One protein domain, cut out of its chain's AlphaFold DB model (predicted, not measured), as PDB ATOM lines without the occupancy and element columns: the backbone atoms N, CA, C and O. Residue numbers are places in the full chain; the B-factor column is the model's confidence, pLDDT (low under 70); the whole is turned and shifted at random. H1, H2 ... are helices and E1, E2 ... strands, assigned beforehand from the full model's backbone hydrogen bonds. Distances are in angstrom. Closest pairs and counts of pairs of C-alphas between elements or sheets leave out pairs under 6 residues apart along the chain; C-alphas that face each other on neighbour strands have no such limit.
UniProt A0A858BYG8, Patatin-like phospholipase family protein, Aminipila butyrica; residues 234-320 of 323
ATOM      1  N   LYS A 234      18.758   4.608  19.862       94.12
ATOM      2  CA  LYS A 234      18.189   5.098  21.128       94.12
ATOM      3  C   LYS A 234      17.820   3.926  22.031       94.12
ATOM      4  O   LYS A 234      18.095   3.969  23.225       94.12
ATOM      5  N   TYR A 235      17.266   2.864  21.459       97.19
ATOM      6  CA  TYR A 235      16.876   1.657  22.184       97.19
ATOM      7  C   TYR A 235      17.843   0.513  21.907       97.19
ATOM      8  O   TYR A 235      18.702   0.600  21.027       97.19
ATOM      9  N   THR A 236      17.733  -0.550  22.701       97.81
ATOM     10  CA  THR A 236      18.640  -1.694  22.609       97.81
ATOM     11  C   THR A 236      17.891  -2.934  22.164       97.81
ATOM     12  O   THR A 236      16.952  -3.366  22.825       97.81
ATOM     13  N   PHE A 237      18.338  -3.540  21.069       97.50
ATOM     14  CA  PHE A 237      17.721  -4.718  20.471       97.50
ATOM     15  C   PHE A 237      18.696  -5.891  20.413       97.50
ATOM     16  O   PHE A 237      19.884  -5.714  20.112       97.50
ATOM     17  N   LEU A 238      18.181  -7.104  20.639       95.19
ATOM     18  CA  LEU A 238      18.954  -8.330  20.453       95.19
ATOM     19  C   LEU A 238      19.497  -8.401  19.022       95.19
ATOM     20  O   LEU A 238      18.772  -8.210  18.040       95.19
ATOM     21  N   ARG A 239      20.792  -8.698  18.901       91.44
ATOM     22  CA  ARG A 239      21.466  -8.768  17.607       91.44
ATOM     23  C   ARG A 239      20.796  -9.803  16.698       91.44
ATOM     24  O   ARG A 239      20.518 -10.924  17.112       91.44
ATOM     25  N   GLY A 240      20.564  -9.421  15.443       88.44
ATOM     26  CA  GLY A 240      19.992 -10.296  14.414       88.44
ATOM     27  C   GLY A 240      18.462 -10.365  14.385       88.44
ATOM     28  O   GLY A 240      17.920 -10.912  13.429       88.44
ATOM     29  N   GLN A 241      17.759  -9.781  15.363       88.56
ATOM     30  CA  GLN A 241      16.288  -9.707  15.358       88.56
ATOM     31  C   GLN A 241      15.753  -8.685  14.344       88.56
ATOM     32  O   GLN A 241      14.719  -8.898  13.712       88.56
ATOM     33  N   PHE A 242      16.492  -7.593  14.142       87.25
ATOM     34  CA  PHE A 242      16.170  -6.533  13.191       87.25
ATOM     35  C   PHE A 242      17.400  -6.216  12.335       87.25
ATOM     36  O   PHE A 242      18.534  -6.342  12.795       87.25
ATOM     37  N   ALA A 243      17.192  -5.822  11.075       79.88
ATOM     38  CA  ALA A 243      18.279  -5.494  10.152       79.88
ATOM     39  C   ALA A 243      17.875  -4.385   9.173       79.88
ATOM     40  O   ALA A 243      16.746  -4.388   8.670       79.88
ATOM     41  N   GLY A 244      18.823  -3.489   8.875       84.31
ATOM     42  CA  GLY A 244      18.631  -2.350   7.973       84.31
ATOM     43  C   GLY A 244      17.483  -1.450   8.430       84.31
ATOM     44  O   GLY A 244      17.317  -1.217   9.625       84.31
ATOM     45  N   GLU A 245      16.641  -1.036   7.485       83.50
ATOM     46  CA  GLU A 245      15.461  -0.190   7.719       83.50
ATOM     47  C   GLU A 245      14.535  -0.731   8.826       83.50
ATOM     48  O   GLU A 245      13.949   0.034   9.583       83.50
ATOM     49  N   ARG A 246      14.455  -2.058   9.013       89.44
ATOM     50  CA  ARG A 246      13.623  -2.657  10.074       89.44
ATOM     51  C   ARG A 246      14.102  -2.320  11.486       89.44
ATOM     52  O   ARG A 246      13.290  -2.311  12.403       89.44
ATOM     53  N   LEU A 247      15.403  -2.097  11.672       93.38
ATOM     54  CA  LEU A 247      15.959  -1.685  12.961       93.38
ATOM     55  C   LEU A 247      15.632  -0.214  13.246       93.38
ATOM     56  O   LEU A 247      15.280   0.119  14.371       93.38
ATOM     57  N   GLU A 248      15.703   0.643  12.228       92.75
ATOM     58  CA  GLU A 248      15.349   2.063  12.341       92.75
ATOM     59  C   GLU A 248      13.858   2.244  12.643       92.75
ATOM     60  O   GLU A 248      13.493   3.004  13.534       92.75
ATOM     61  N   GLU A 249      13.000   1.480  11.961       93.69
ATOM     62  CA  GLU A 249      11.567   1.408  12.242       93.69
ATOM     63  C   GLU A 249      11.272   0.961  13.687       93.69
ATOM     64  O   GLU A 249      10.420   1.554  14.348       93.69
ATOM     65  N   ALA A 250      11.981  -0.056  14.193       95.00
ATOM     66  CA  ALA A 250      11.814  -0.556  15.559       95.00
ATOM     67  C   ALA A 250      12.265   0.466  16.620       95.00
ATOM     68  O   ALA A 250      11.553   0.696  17.598       95.00
ATOM     69  N   ASP A 251      13.421   1.108  16.417       94.19
ATOM     70  CA  ASP A 251      13.947   2.160  17.300       94.19
ATOM     71  C   ASP A 251      13.001   3.373  17.329       94.19
ATOM     72  O   ASP A 251      12.652   3.873  18.402       94.19
ATOM     73  N   ALA A 252      12.492   3.776  16.160       92.31
ATOM     74  CA  ALA A 252      11.510   4.845  16.028       92.31
ATOM     75  C   ALA A 252      10.167   4.499  16.691       92.31
ATOM     76  O   ALA A 252       9.582   5.350  17.360       92.31
ATOM     77  N   ALA A 253       9.684   3.260  16.553       91.81
ATOM     78  CA  ALA A 253       8.470   2.806  17.226       91.81
ATOM     79  C   ALA A 253       8.634   2.828  18.750       91.81
ATOM     80  O   ALA A 253       7.802   3.405  19.444       91.81
ATOM     81  N   ALA A 254       9.732   2.289  19.283       93.25
ATOM     82  CA  ALA A 254      10.005   2.359  20.715       93.25
ATOM     83  C   ALA A 254      10.074   3.816  21.216       93.25
ATOM     84  O   ALA A 254       9.522   4.140  22.268       93.25
ATOM     85  N   ALA A 255      10.676   4.721  20.434       90.44
ATOM     86  CA  ALA A 255      10.739   6.148  20.745       90.44
ATOM     87  C   ALA A 255       9.365   6.828  20.745       90.44
ATOM     88  O   ALA A 255       9.061   7.576  21.672       90.44
ATOM     89  N   ALA A 256       8.536   6.562  19.734       85.56
ATOM     90  CA  ALA A 256       7.210   7.162  19.600       85.56
ATOM     91  C   ALA A 256       6.280   6.799  20.768       85.56
ATOM     92  O   ALA A 256       5.455   7.618  21.170       85.56
ATOM     93  N   PHE A 257       6.450   5.597  21.322       86.25
ATOM     94  CA  PHE A 257       5.673   5.074  22.444       86.25
ATOM     95  C   PHE A 257       6.331   5.315  23.815       86.25
ATOM     96  O   PHE A 257       5.806   4.841  24.818       86.25
ATOM     97  N   GLU A 258       7.459   6.038  23.872       88.50
ATOM     98  CA  GLU A 258       8.217   6.321  25.106       88.50
ATOM     99  C   GLU A 258       8.482   5.062  25.953       88.50
ATOM    100  O   GLU A 258       8.305   5.060  27.173       88.50
ATOM    101  N   LEU A 259       8.886   3.965  25.297       92.94
ATOM    102  CA  LEU A 259       9.228   2.727  25.996       92.94
ATOM    103  C   LEU A 259      10.459   2.919  26.909       92.94
ATOM    104  O   LEU A 259      11.178   3.912  26.824       92.94
ATOM    105  N   ASP A 260      10.724   1.962  27.800       94.25
ATOM    106  CA  ASP A 260      11.862   2.045  28.725       94.25
ATOM    107  C   ASP A 260      13.205   1.718  28.026       94.25
ATOM    108  O   ASP A 260      13.443   0.569  27.640       94.25
ATOM    109  N   PRO A 261      14.141   2.678  27.900       96.19
ATOM    110  CA  PRO A 261      15.418   2.445  27.232       96.19
ATOM    111  C   PRO A 261      16.384   1.522  27.992       96.19
ATOM    112  O   PRO A 261      17.391   1.104  27.421       96.19
ATOM    113  N   ALA A 262      16.103   1.186  29.256       95.75
ATOM    114  CA  ALA A 262      16.907   0.253  30.047       95.75
ATOM    115  C   ALA A 262      16.621  -1.234  29.728       95.75
ATOM    116  O   ALA A 262      17.308  -2.129  30.244       95.75
ATOM    117  N   ILE A 263      15.627  -1.508  28.875       95.62
ATOM    118  CA  ILE A 263      15.231  -2.850  28.438       95.62
ATOM    119  C   ILE A 263      15.972  -3.245  27.151       95.62
ATOM    120  O   ILE A 263      16.228  -2.428  26.268       95.62
ATOM    121  N   VAL A 264      16.295  -4.538  27.036       97.56
ATOM    122  CA  VAL A 264      16.748  -5.149  25.779       97.56
ATOM    123  C   VAL A 264      15.555  -5.799  25.090       97.56
ATOM    124  O   VAL A 264      14.908  -6.679  25.656       97.56
ATOM    125  N   TYR A 265      15.278  -5.382  23.863       97.31
ATOM    126  CA  TYR A 265      14.103  -5.789  23.108       97.31
ATOM    127  C   TYR A 265      14.436  -6.903  22.104       97.31
ATOM    128  O   TYR A 265      15.283  -6.745  21.220       97.31
ATOM    129  N   SER A 266      13.742  -8.038  22.212       95.94
ATOM    130  CA  SER A 266      13.506  -8.916  21.058       95.94
ATOM    131  C   SER A 266      12.317  -8.387  20.249       95.94
ATOM    132  O   SER A 266      11.636  -7.455  20.686       95.94
ATOM    133  N   LYS A 267      12.030  -8.997  19.093       94.25
ATOM    134  CA  LYS A 267      10.815  -8.673  18.340       94.25
ATOM    135  C   LYS A 267       9.556  -8.903  19.172       94.25
ATOM    136  O   LYS A 267       8.703  -8.029  19.248       94.25
ATOM    137  N   GLU A 268       9.480 -10.042  19.846       94.38
ATOM    138  CA  GLU A 268       8.335 -10.437  20.666       94.38
ATOM    139  C   GLU A 268       8.136  -9.478  21.843       94.38
ATOM    140  O   GLU A 268       7.017  -9.038  22.095       94.38
ATOM    141  N   VAL A 269       9.224  -9.108  22.533       95.94
ATOM    142  CA  VAL A 269       9.169  -8.159  23.655       95.94
ATOM    143  C   VAL A 269       8.736  -6.774  23.178       95.94
ATOM    144  O   VAL A 269       7.922  -6.134  23.842       95.94
ATOM    145  N   LEU A 270       9.256  -6.305  22.038       95.69
ATOM    146  CA  LEU A 270       8.864  -5.017  21.467       95.69
ATOM    147  C   LEU A 270       7.378  -5.010  21.097       95.69
ATOM    148  O   LEU A 270       6.649  -4.131  21.546       95.69
ATOM    149  N   ASP A 271       6.924  -6.003  20.334       94.38
ATOM    150  CA  ASP A 271       5.533  -6.100  19.887       94.38
ATOM    151  C   ASP A 271       4.575  -6.181  21.086       94.38
ATOM    152  O   ASP A 271       3.576  -5.461  21.130       94.38
ATOM    153  N   GLN A 272       4.914  -6.976  22.108       93.62
ATOM    154  CA  GLN A 272       4.141  -7.049  23.347       93.62
ATOM    155  C   GLN A 272       4.075  -5.689  24.057       93.62
ATOM    156  O   GLN A 272       2.995  -5.268  24.465       93.62
ATOM    157  N   LYS A 273       5.205  -4.985  24.205       92.38
ATOM    158  CA  LYS A 273       5.251  -3.685  24.893       92.38
ATOM    159  C   LYS A 273       4.483  -2.603  24.146       92.38
ATOM    160  O   LYS A 273       3.814  -1.792  24.780       92.38
ATOM    161  N   LEU A 274       4.533  -2.616  22.816       90.25
ATOM    162  CA  LEU A 274       3.747  -1.706  21.991       90.25
ATOM    163  C   LEU A 274       2.244  -2.011  22.108       90.25
ATOM    164  O   LEU A 274       1.463  -1.088  22.318       90.25
ATOM    165  N   LEU A 275       1.836  -3.286  22.067       87.88
ATOM    166  CA  LEU A 275       0.440  -3.688  22.293       87.88
ATOM    167  C   LEU A 275      -0.057  -3.299  23.690       87.88
ATOM    168  O   LEU A 275      -1.169  -2.797  23.832       87.88
ATOM    169  N   GLU A 276       0.752  -3.512  24.729       86.06
ATOM    170  CA  GLU A 276       0.448  -3.066  26.094       86.06
ATOM    171  C   GLU A 276       0.247  -1.547  26.140       86.06
ATOM    172  O   GLU A 276      -0.734  -1.084  26.719       86.06
ATOM    173  N   ALA A 277       1.126  -0.778  25.495       81.94
ATOM    174  CA  ALA A 277       1.037   0.676  25.456       81.94
ATOM    175  C   ALA A 277      -0.247   1.155  24.749       81.94
ATOM    176  O   ALA A 277      -0.953   2.011  25.288       81.94
ATOM    177  N   VAL A 278      -0.595   0.561  23.600       77.69
ATOM    178  CA  VAL A 278      -1.847   0.832  22.863       77.69
ATOM    179  C   VAL A 278      -3.076   0.476  23.706       77.69
ATOM    180  O   VAL A 278      -4.007   1.265  23.827       77.69
ATOM    181  N   ASN A 279      -3.084  -0.690  24.355       74.00
ATOM    182  CA  ASN A 279      -4.214  -1.125  25.182       74.00
ATOM    183  C   ASN A 279      -4.340  -0.325  26.493       74.00
ATOM    184  O   ASN A 279      -5.431  -0.177  27.036       74.00
ATOM    185  N   GLN A 280      -3.252   0.245  27.012       65.56
ATOM    186  CA  GLN A 280      -3.311   1.201  28.127       65.56
ATOM    187  C   GLN A 280      -3.841   2.579  27.695       65.56
ATOM    188  O   GLN A 280      -4.275   3.377  28.527       65.56
ATOM    189  N   GLU A 281      -3.896   2.877  26.396       53.56
ATOM    190  CA  GLU A 281      -4.573   4.073  25.888       53.56
ATOM    191  C   GLU A 281      -6.089   4.019  26.170       53.56
ATOM    192  O   GLU A 281      -6.716   5.054  26.424       53.56
ATOM    193  N   THR A 282      -6.667   2.814  26.293       49.62
ATOM    194  CA  THR A 282      -8.057   2.633  26.745       49.62
ATOM    195  C   THR A 282      -8.264   2.998  28.229       49.62
ATOM    196  O   THR A 282      -9.410   3.179  28.645       49.62
ATOM    197  N   SER A 283      -7.196   3.201  29.025       46.91
ATOM    198  CA  SER A 283      -7.247   3.550  30.462       46.91
ATOM    199  C   SER A 283      -6.810   4.985  30.827       46.91
ATOM    200  O   SER A 283      -6.667   5.289  32.011       46.91
ATOM    201  N   ARG A 284      -6.692   5.914  29.859       48.81
ATOM    202  CA  ARG A 284      -6.487   7.379  30.065       48.81
ATOM    203  C   ARG A 284      -5.122   7.861  30.607       48.81
ATOM    204  O   ARG A 284      -5.030   9.035  30.959       48.81
ATOM    205  N   GLN A 285      -4.050   7.069  30.614       50.59
ATOM    206  CA  GLN A 285      -2.836   7.421  31.385       50.59
ATOM    207  C   GLN A 285      -1.644   8.022  30.612       50.59
ATOM    208  O   GLN A 285      -0.627   8.355  31.215       50.59
ATOM    209  N   TRP A 286      -1.750   8.210  29.297       54.22
ATOM    210  CA  TRP A 286      -0.680   8.829  28.508       54.22
ATOM    211  C   TRP A 286      -0.609  10.353  28.722       54.22
ATOM    212  O   TRP A 286      -1.652  11.010  28.819       54.22
ATOM    213  N   LYS A 287       0.604  10.929  28.713       55.94
ATOM    214  CA  LYS A 287       0.786  12.389  28.586       55.94
ATOM    215  C   LYS A 287       0.167  12.855  27.258       55.94
ATOM    216  O   LYS A 287       0.284  12.155  26.252       55.94
ATOM    217  N   GLU A 288      -0.477  14.025  27.247       60.41
ATOM    218  CA  GLU A 288      -1.153  14.588  26.056       60.41
ATOM    219  C   GLU A 288      -0.243  14.620  24.816       60.41
ATOM    220  O   GLU A 288      -0.695  14.311  23.716       60.41
ATOM    221  N   ASP A 289       1.054  14.884  24.993       56.56
ATOM    222  CA  ASP A 289       2.030  14.920  23.897       56.56
ATOM    223  C   ASP A 289       2.209  13.564  23.207       56.56
ATOM    224  O   ASP A 289       2.318  13.500  21.982       56.56
ATOM    225  N   VAL A 290       2.204  12.468  23.968       58.78
ATOM    226  CA  VAL A 290       2.385  11.116  23.421       58.78
ATOM    227  C   VAL A 290       1.100  10.663  22.730       58.78
ATOM    228  O   VAL A 290       1.159  10.136  21.622       58.78
ATOM    229  N   LYS A 291      -0.073  10.979  23.308       61.00
ATOM    230  CA  LYS A 291      -1.372  10.768  22.641       61.00
ATOM    231  C   LYS A 291      -1.464  11.559  21.346       61.00
ATOM    232  O   LYS A 291      -1.949  11.046  20.352       61.00
ATOM    233  N   SER A 292      -1.007  12.809  21.338       64.12
ATOM    234  CA  SER A 292      -1.000  13.657  20.145       64.12
ATOM    235  C   SER A 292      -0.073  13.095  19.066       64.12
ATOM    236  O   SER A 292      -0.481  13.000  17.911       64.12
ATOM    237  N   LYS A 293       1.134  12.641  19.437       65.56
ATOM    238  CA  LYS A 293       2.072  11.973  18.521       65.56
ATOM    239  C   LYS A 293       1.480  10.694  17.938       65.56
ATOM    240  O   LYS A 293       1.449  10.564  16.720       65.56
ATOM    241  N   VAL A 294       0.954   9.795  18.775       64.38
ATOM    242  CA  VAL A 294       0.341   8.531  18.328       64.38
ATOM    243  C   VAL A 294      -0.957   8.768  17.553       64.38
ATOM    244  O   VAL A 294      -1.195   8.123  16.538       64.38
ATOM    245  N   LYS A 295      -1.761   9.768  17.917       64.69
ATOM    246  CA  LYS A 295      -2.950  10.155  17.151       64.69
ATOM    247  C   LYS A 295      -2.590  10.732  15.785       64.69
ATOM    248  O   LYS A 295      -3.160  10.277  14.805       64.69
ATOM    249  N   ARG A 296      -1.631  11.663  15.689       64.50
ATOM    250  CA  ARG A 296      -1.125  12.182  14.399       64.50
ATOM    251  C   ARG A 296      -0.565  11.055  13.544       64.50
ATOM    252  O   ARG A 296      -0.890  10.932  12.369       64.50
ATOM    253  N   PHE A 297       0.204  10.172  14.164       64.69
ATOM    254  CA  PHE A 297       0.663   8.925  13.573       64.69
ATOM    255  C   PHE A 297      -0.514   8.092  13.003       64.69
ATOM    256  O   PHE A 297      -0.408   7.558  11.896       64.69
ATOM    257  N   LEU A 298      -1.648   7.998  13.709       59.69
ATOM    258  CA  LEU A 298      -2.804   7.164  13.352       59.69
ATOM    259  C   LEU A 298      -3.672   7.816  12.265       59.69
ATOM    260  O   LEU A 298      -4.168   7.119  11.382       59.69
ATOM    261  N   THR A 299      -3.846   9.140  12.310       61.28
ATOM    262  CA  THR A 299      -4.833   9.869  11.498       61.28
ATOM    263  C   THR A 299      -4.248  10.607  10.303       61.28
ATOM    264  O   THR A 299      -4.964  10.817   9.324       61.28
ATOM    265  N   ASP A 300      -2.972  10.987  10.347       60.75
ATOM    266  CA  ASP A 300      -2.415  11.920   9.372       60.75
ATOM    267  C   ASP A 300      -1.696  11.207   8.210       60.75
ATOM    268  O   ASP A 300      -1.174  10.085   8.323       60.75
ATOM    269  N   GLY A 301      -1.686  11.872   7.049       55.97
ATOM    270  CA  GLY A 301      -0.985  11.416   5.849       55.97
ATOM    271  C   GLY A 301       0.537  11.625   5.938       55.97
ATOM    272  O   GLY A 301       1.005  12.438   6.730       55.97
ATOM    273  N   PRO A 302       1.346  10.956   5.092       56.69
ATOM    274  CA  PRO A 302       2.813  11.010   5.176       56.69
ATOM    275  C   PRO A 302       3.416  12.420   5.047       56.69
ATOM    276  O   PRO A 302       4.514  12.654   5.530       56.69
ATOM    277  N   GLY A 303       2.712  13.358   4.404       56.25
ATOM    278  CA  GLY A 303       3.196  14.723   4.165       56.25
ATOM    279  C   GLY A 303       3.198  15.649   5.389       56.25
ATOM    280  O   GLY A 303       3.699  16.763   5.282       56.25
ATOM    281  N   THR A 304       2.642  15.225   6.528       58.50
ATOM    282  CA  THR A 304       2.547  16.028   7.766       58.50
ATOM    283  C   THR A 304       3.279  15.400   8.958       58.50
ATOM    284  O   THR A 304       3.204  15.931  10.069       58.50
ATOM    285  N   LEU A 305       3.969  14.276   8.739       64.38
ATOM    286  CA  LEU A 305       4.710  13.527   9.753       64.38
ATOM    287  C   LEU A 305       6.214  13.791   9.637       64.38
ATOM    288  O   LEU A 305       6.744  13.975   8.541       64.38
ATOM    289  N   LEU A 306       6.904  13.787  10.775       78.19
ATOM    290  CA  LEU A 306       8.362  13.752  10.823       78.19
ATOM    291  C   LEU A 306       8.869  12.387  10.335       78.19
ATOM    292  O   LEU A 306       8.165  11.381  10.413       78.19
ATOM    293  N   GLU A 307      10.115  12.329   9.872       81.31
ATOM    294  CA  GLU A 307      10.718  11.095   9.349       81.31
ATOM    295  C   GLU A 307      10.675   9.938  10.365       81.31
ATOM    296  O   GLU A 307      10.250   8.834  10.027       81.31
ATOM    297  N   GLU A 308      10.999  10.205  11.637       80.56
ATOM    298  CA  GLU A 308      10.900   9.207  12.714       80.56
ATOM    299  C   GLU A 308       9.453   8.714  12.923       80.56
ATOM    300  O   GLU A 308       9.227   7.530  13.163       80.56
ATOM    301  N   GLU A 309       8.448   9.582  12.772       81.31
ATOM    302  CA  GLU A 309       7.033   9.200  12.899       81.31
ATOM    303  C   GLU A 309       6.589   8.300  11.730       81.31
ATOM    304  O   GLU A 309       5.813   7.361  11.922       81.31
ATOM    305  N   ILE A 310       7.116   8.535  10.521       82.31
ATOM    306  CA  ILE A 310       6.879   7.678   9.348       82.31
ATOM    307  C   ILE A 310       7.481   6.286   9.568       82.31
ATOM    308  O   ILE A 310       6.822   5.283   9.277       82.31
ATOM    309  N   LEU A 311       8.707   6.210  10.092       86.88
ATOM    310  CA  LEU A 311       9.382   4.946  10.403       86.88
ATOM    311  C   LEU A 311       8.624   4.153  11.473       86.88
ATOM    312  O   LEU A 311       8.311   2.978  11.265       86.88
ATOM    313  N   ALA A 312       8.223   4.812  12.564       85.88
ATOM    314  CA  ALA A 312       7.374   4.203  13.583       85.88
ATOM    315  C   ALA A 312       6.072   3.652  12.968       85.88
ATOM    316  O   ALA A 312       5.654   2.536  13.289       85.88
ATOM    317  N   LYS A 313       5.449   4.396  12.035       84.38
ATOM    318  CA  LYS A 313       4.205   3.999  11.340       84.38
ATOM    319  C   LYS A 313       4.349   2.765  10.495       84.38
ATOM    320  O   LYS A 313       3.475   1.895  10.539       84.38
ATOM    321  N   ARG A 314       5.466   2.636   9.791       86.56
ATOM    322  CA  ARG A 314       5.771   1.416   9.047       86.56
ATOM    323  C   ARG A 314       5.863   0.211   9.977       86.56
ATOM    324  O   ARG A 314       5.264  -0.813   9.652       86.56
ATOM    325  N   TYR A 315       6.521   0.344  11.131       90.62
ATOM    326  CA  TYR A 315       6.694  -0.765  12.071       90.62
ATOM    327  C   TYR A 315       5.357  -1.329  12.562       90.62
ATOM    328  O   TYR A 315       5.060  -2.512  12.384       90.62
ATOM    329  N   VAL A 316       4.536  -0.488  13.186       86.31
ATOM    330  CA  VAL A 316       3.345  -0.948  13.916       86.31
ATOM    331  C   VAL A 316       2.214  -1.389  12.985       86.31
ATOM    332  O   VAL A 316       1.494  -2.328  13.315       86.31
ATOM    333  N   VAL A 317       2.090  -0.787  11.791       85.06
ATOM    334  CA  VAL A 317       1.134  -1.248  10.767       85.06
ATOM    335  C   VAL A 317       1.554  -2.612  10.232       85.06
ATOM    336  O   VAL A 317       0.733  -3.520  10.147       85.06
ATOM    337  N   ARG A 318       2.840  -2.780   9.902       87.12
ATOM    338  CA  ARG A 318       3.370  -4.037   9.356       87.12
ATOM    339  C   ARG A 318       3.237  -5.202  10.335       87.12
ATOM    340  O   ARG A 318       3.021  -6.326   9.897       87.12
ATOM    341  N   ASN A 319       3.376  -4.936  11.632       86.06
ATOM    342  CA  ASN A 319       3.319  -5.957  12.679       86.06
ATOM    343  C   ASN A 319       1.925  -6.124  13.311       86.06
ATOM    344  O   ASN A 319       1.803  -6.868  14.276       86.06
ATOM    345  N   GLY A 320       0.878  -5.473  12.785       82.38
ATOM    346  CA  GLY A 320      -0.496  -5.661  13.272       82.38
ATOM    347  C   GLY A 320      -0.719  -5.192  14.713       82.38
ATOM    348  O   GLY A 320      -1.537  -5.753  15.423       82.38
TER     349      GLY A 320
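Overview. This is residues 234 to 320 of the 323 residues of the protein "Patatin-like phospholipase family protein" of Aminipila butyrica (UniProt A0A858BYG8). Two short helices, H1 and H4, cross at the core of a rounded domain. The longest helix, H2, runs along one side, while H3 and the little strand E1 lie on opposite sides of the core. The printed part has 87 residues, with one named strand and four named helices in the order E1, H1, H2, H3, H4; the class is mostly helix. It is compact, with a radius of gyration of the C-alphas of 12.4 A and spans of 33 by 30 by 22 A.

Arrangement. Start at E1, residues 236 to 238, which pairs with no named strand; its residues 236 to 237 make a short parallel pairing with residues 264 to 265. Next find H1, residues 245 to 256, the hub, which touches three helices; E1 and H1 are near each other, with 6 pairs of C-alphas within 10 A. H2, residues 267 to 281, only just touches H1, with 3 pairs of C-alphas within 8 A, closest at Ala 254 and Leu 270, 7.5 A; they run the same way at a shallow tilt of 32 degrees. H3, residues 288 to 299, only just touches H1, with 3 such pairs, closest at the C-alphas of Ala 256 and Val 294, 7.1 A. H4, residues 307 to 318, touches H1 about perpendicular, at 78 degrees; the closest C-alphas, of Ala 253 and Ala 312, are 4.1 A apart. In H1, H2, H3 and H4 every O i to N i+4 pair is within hydrogen-bond range.

Along the chain. Find C-alpha 236 at (18.640, -1.694, 22.609), where E1 begins. H1 measures 16.2 A, H2 21.4 A, H3 15.7 A and H4 16.8 A, which ends at C-alpha 318, (3.370, -4.037, 9.356).

Size, cuts and confidence. The C-alphas of Gly 240 and Arg 284, the two farthest apart, are 35.5 A from each other. The printed part has no cut, and its four links are short. Look for pLDDT under 70 at residues 280 to 305.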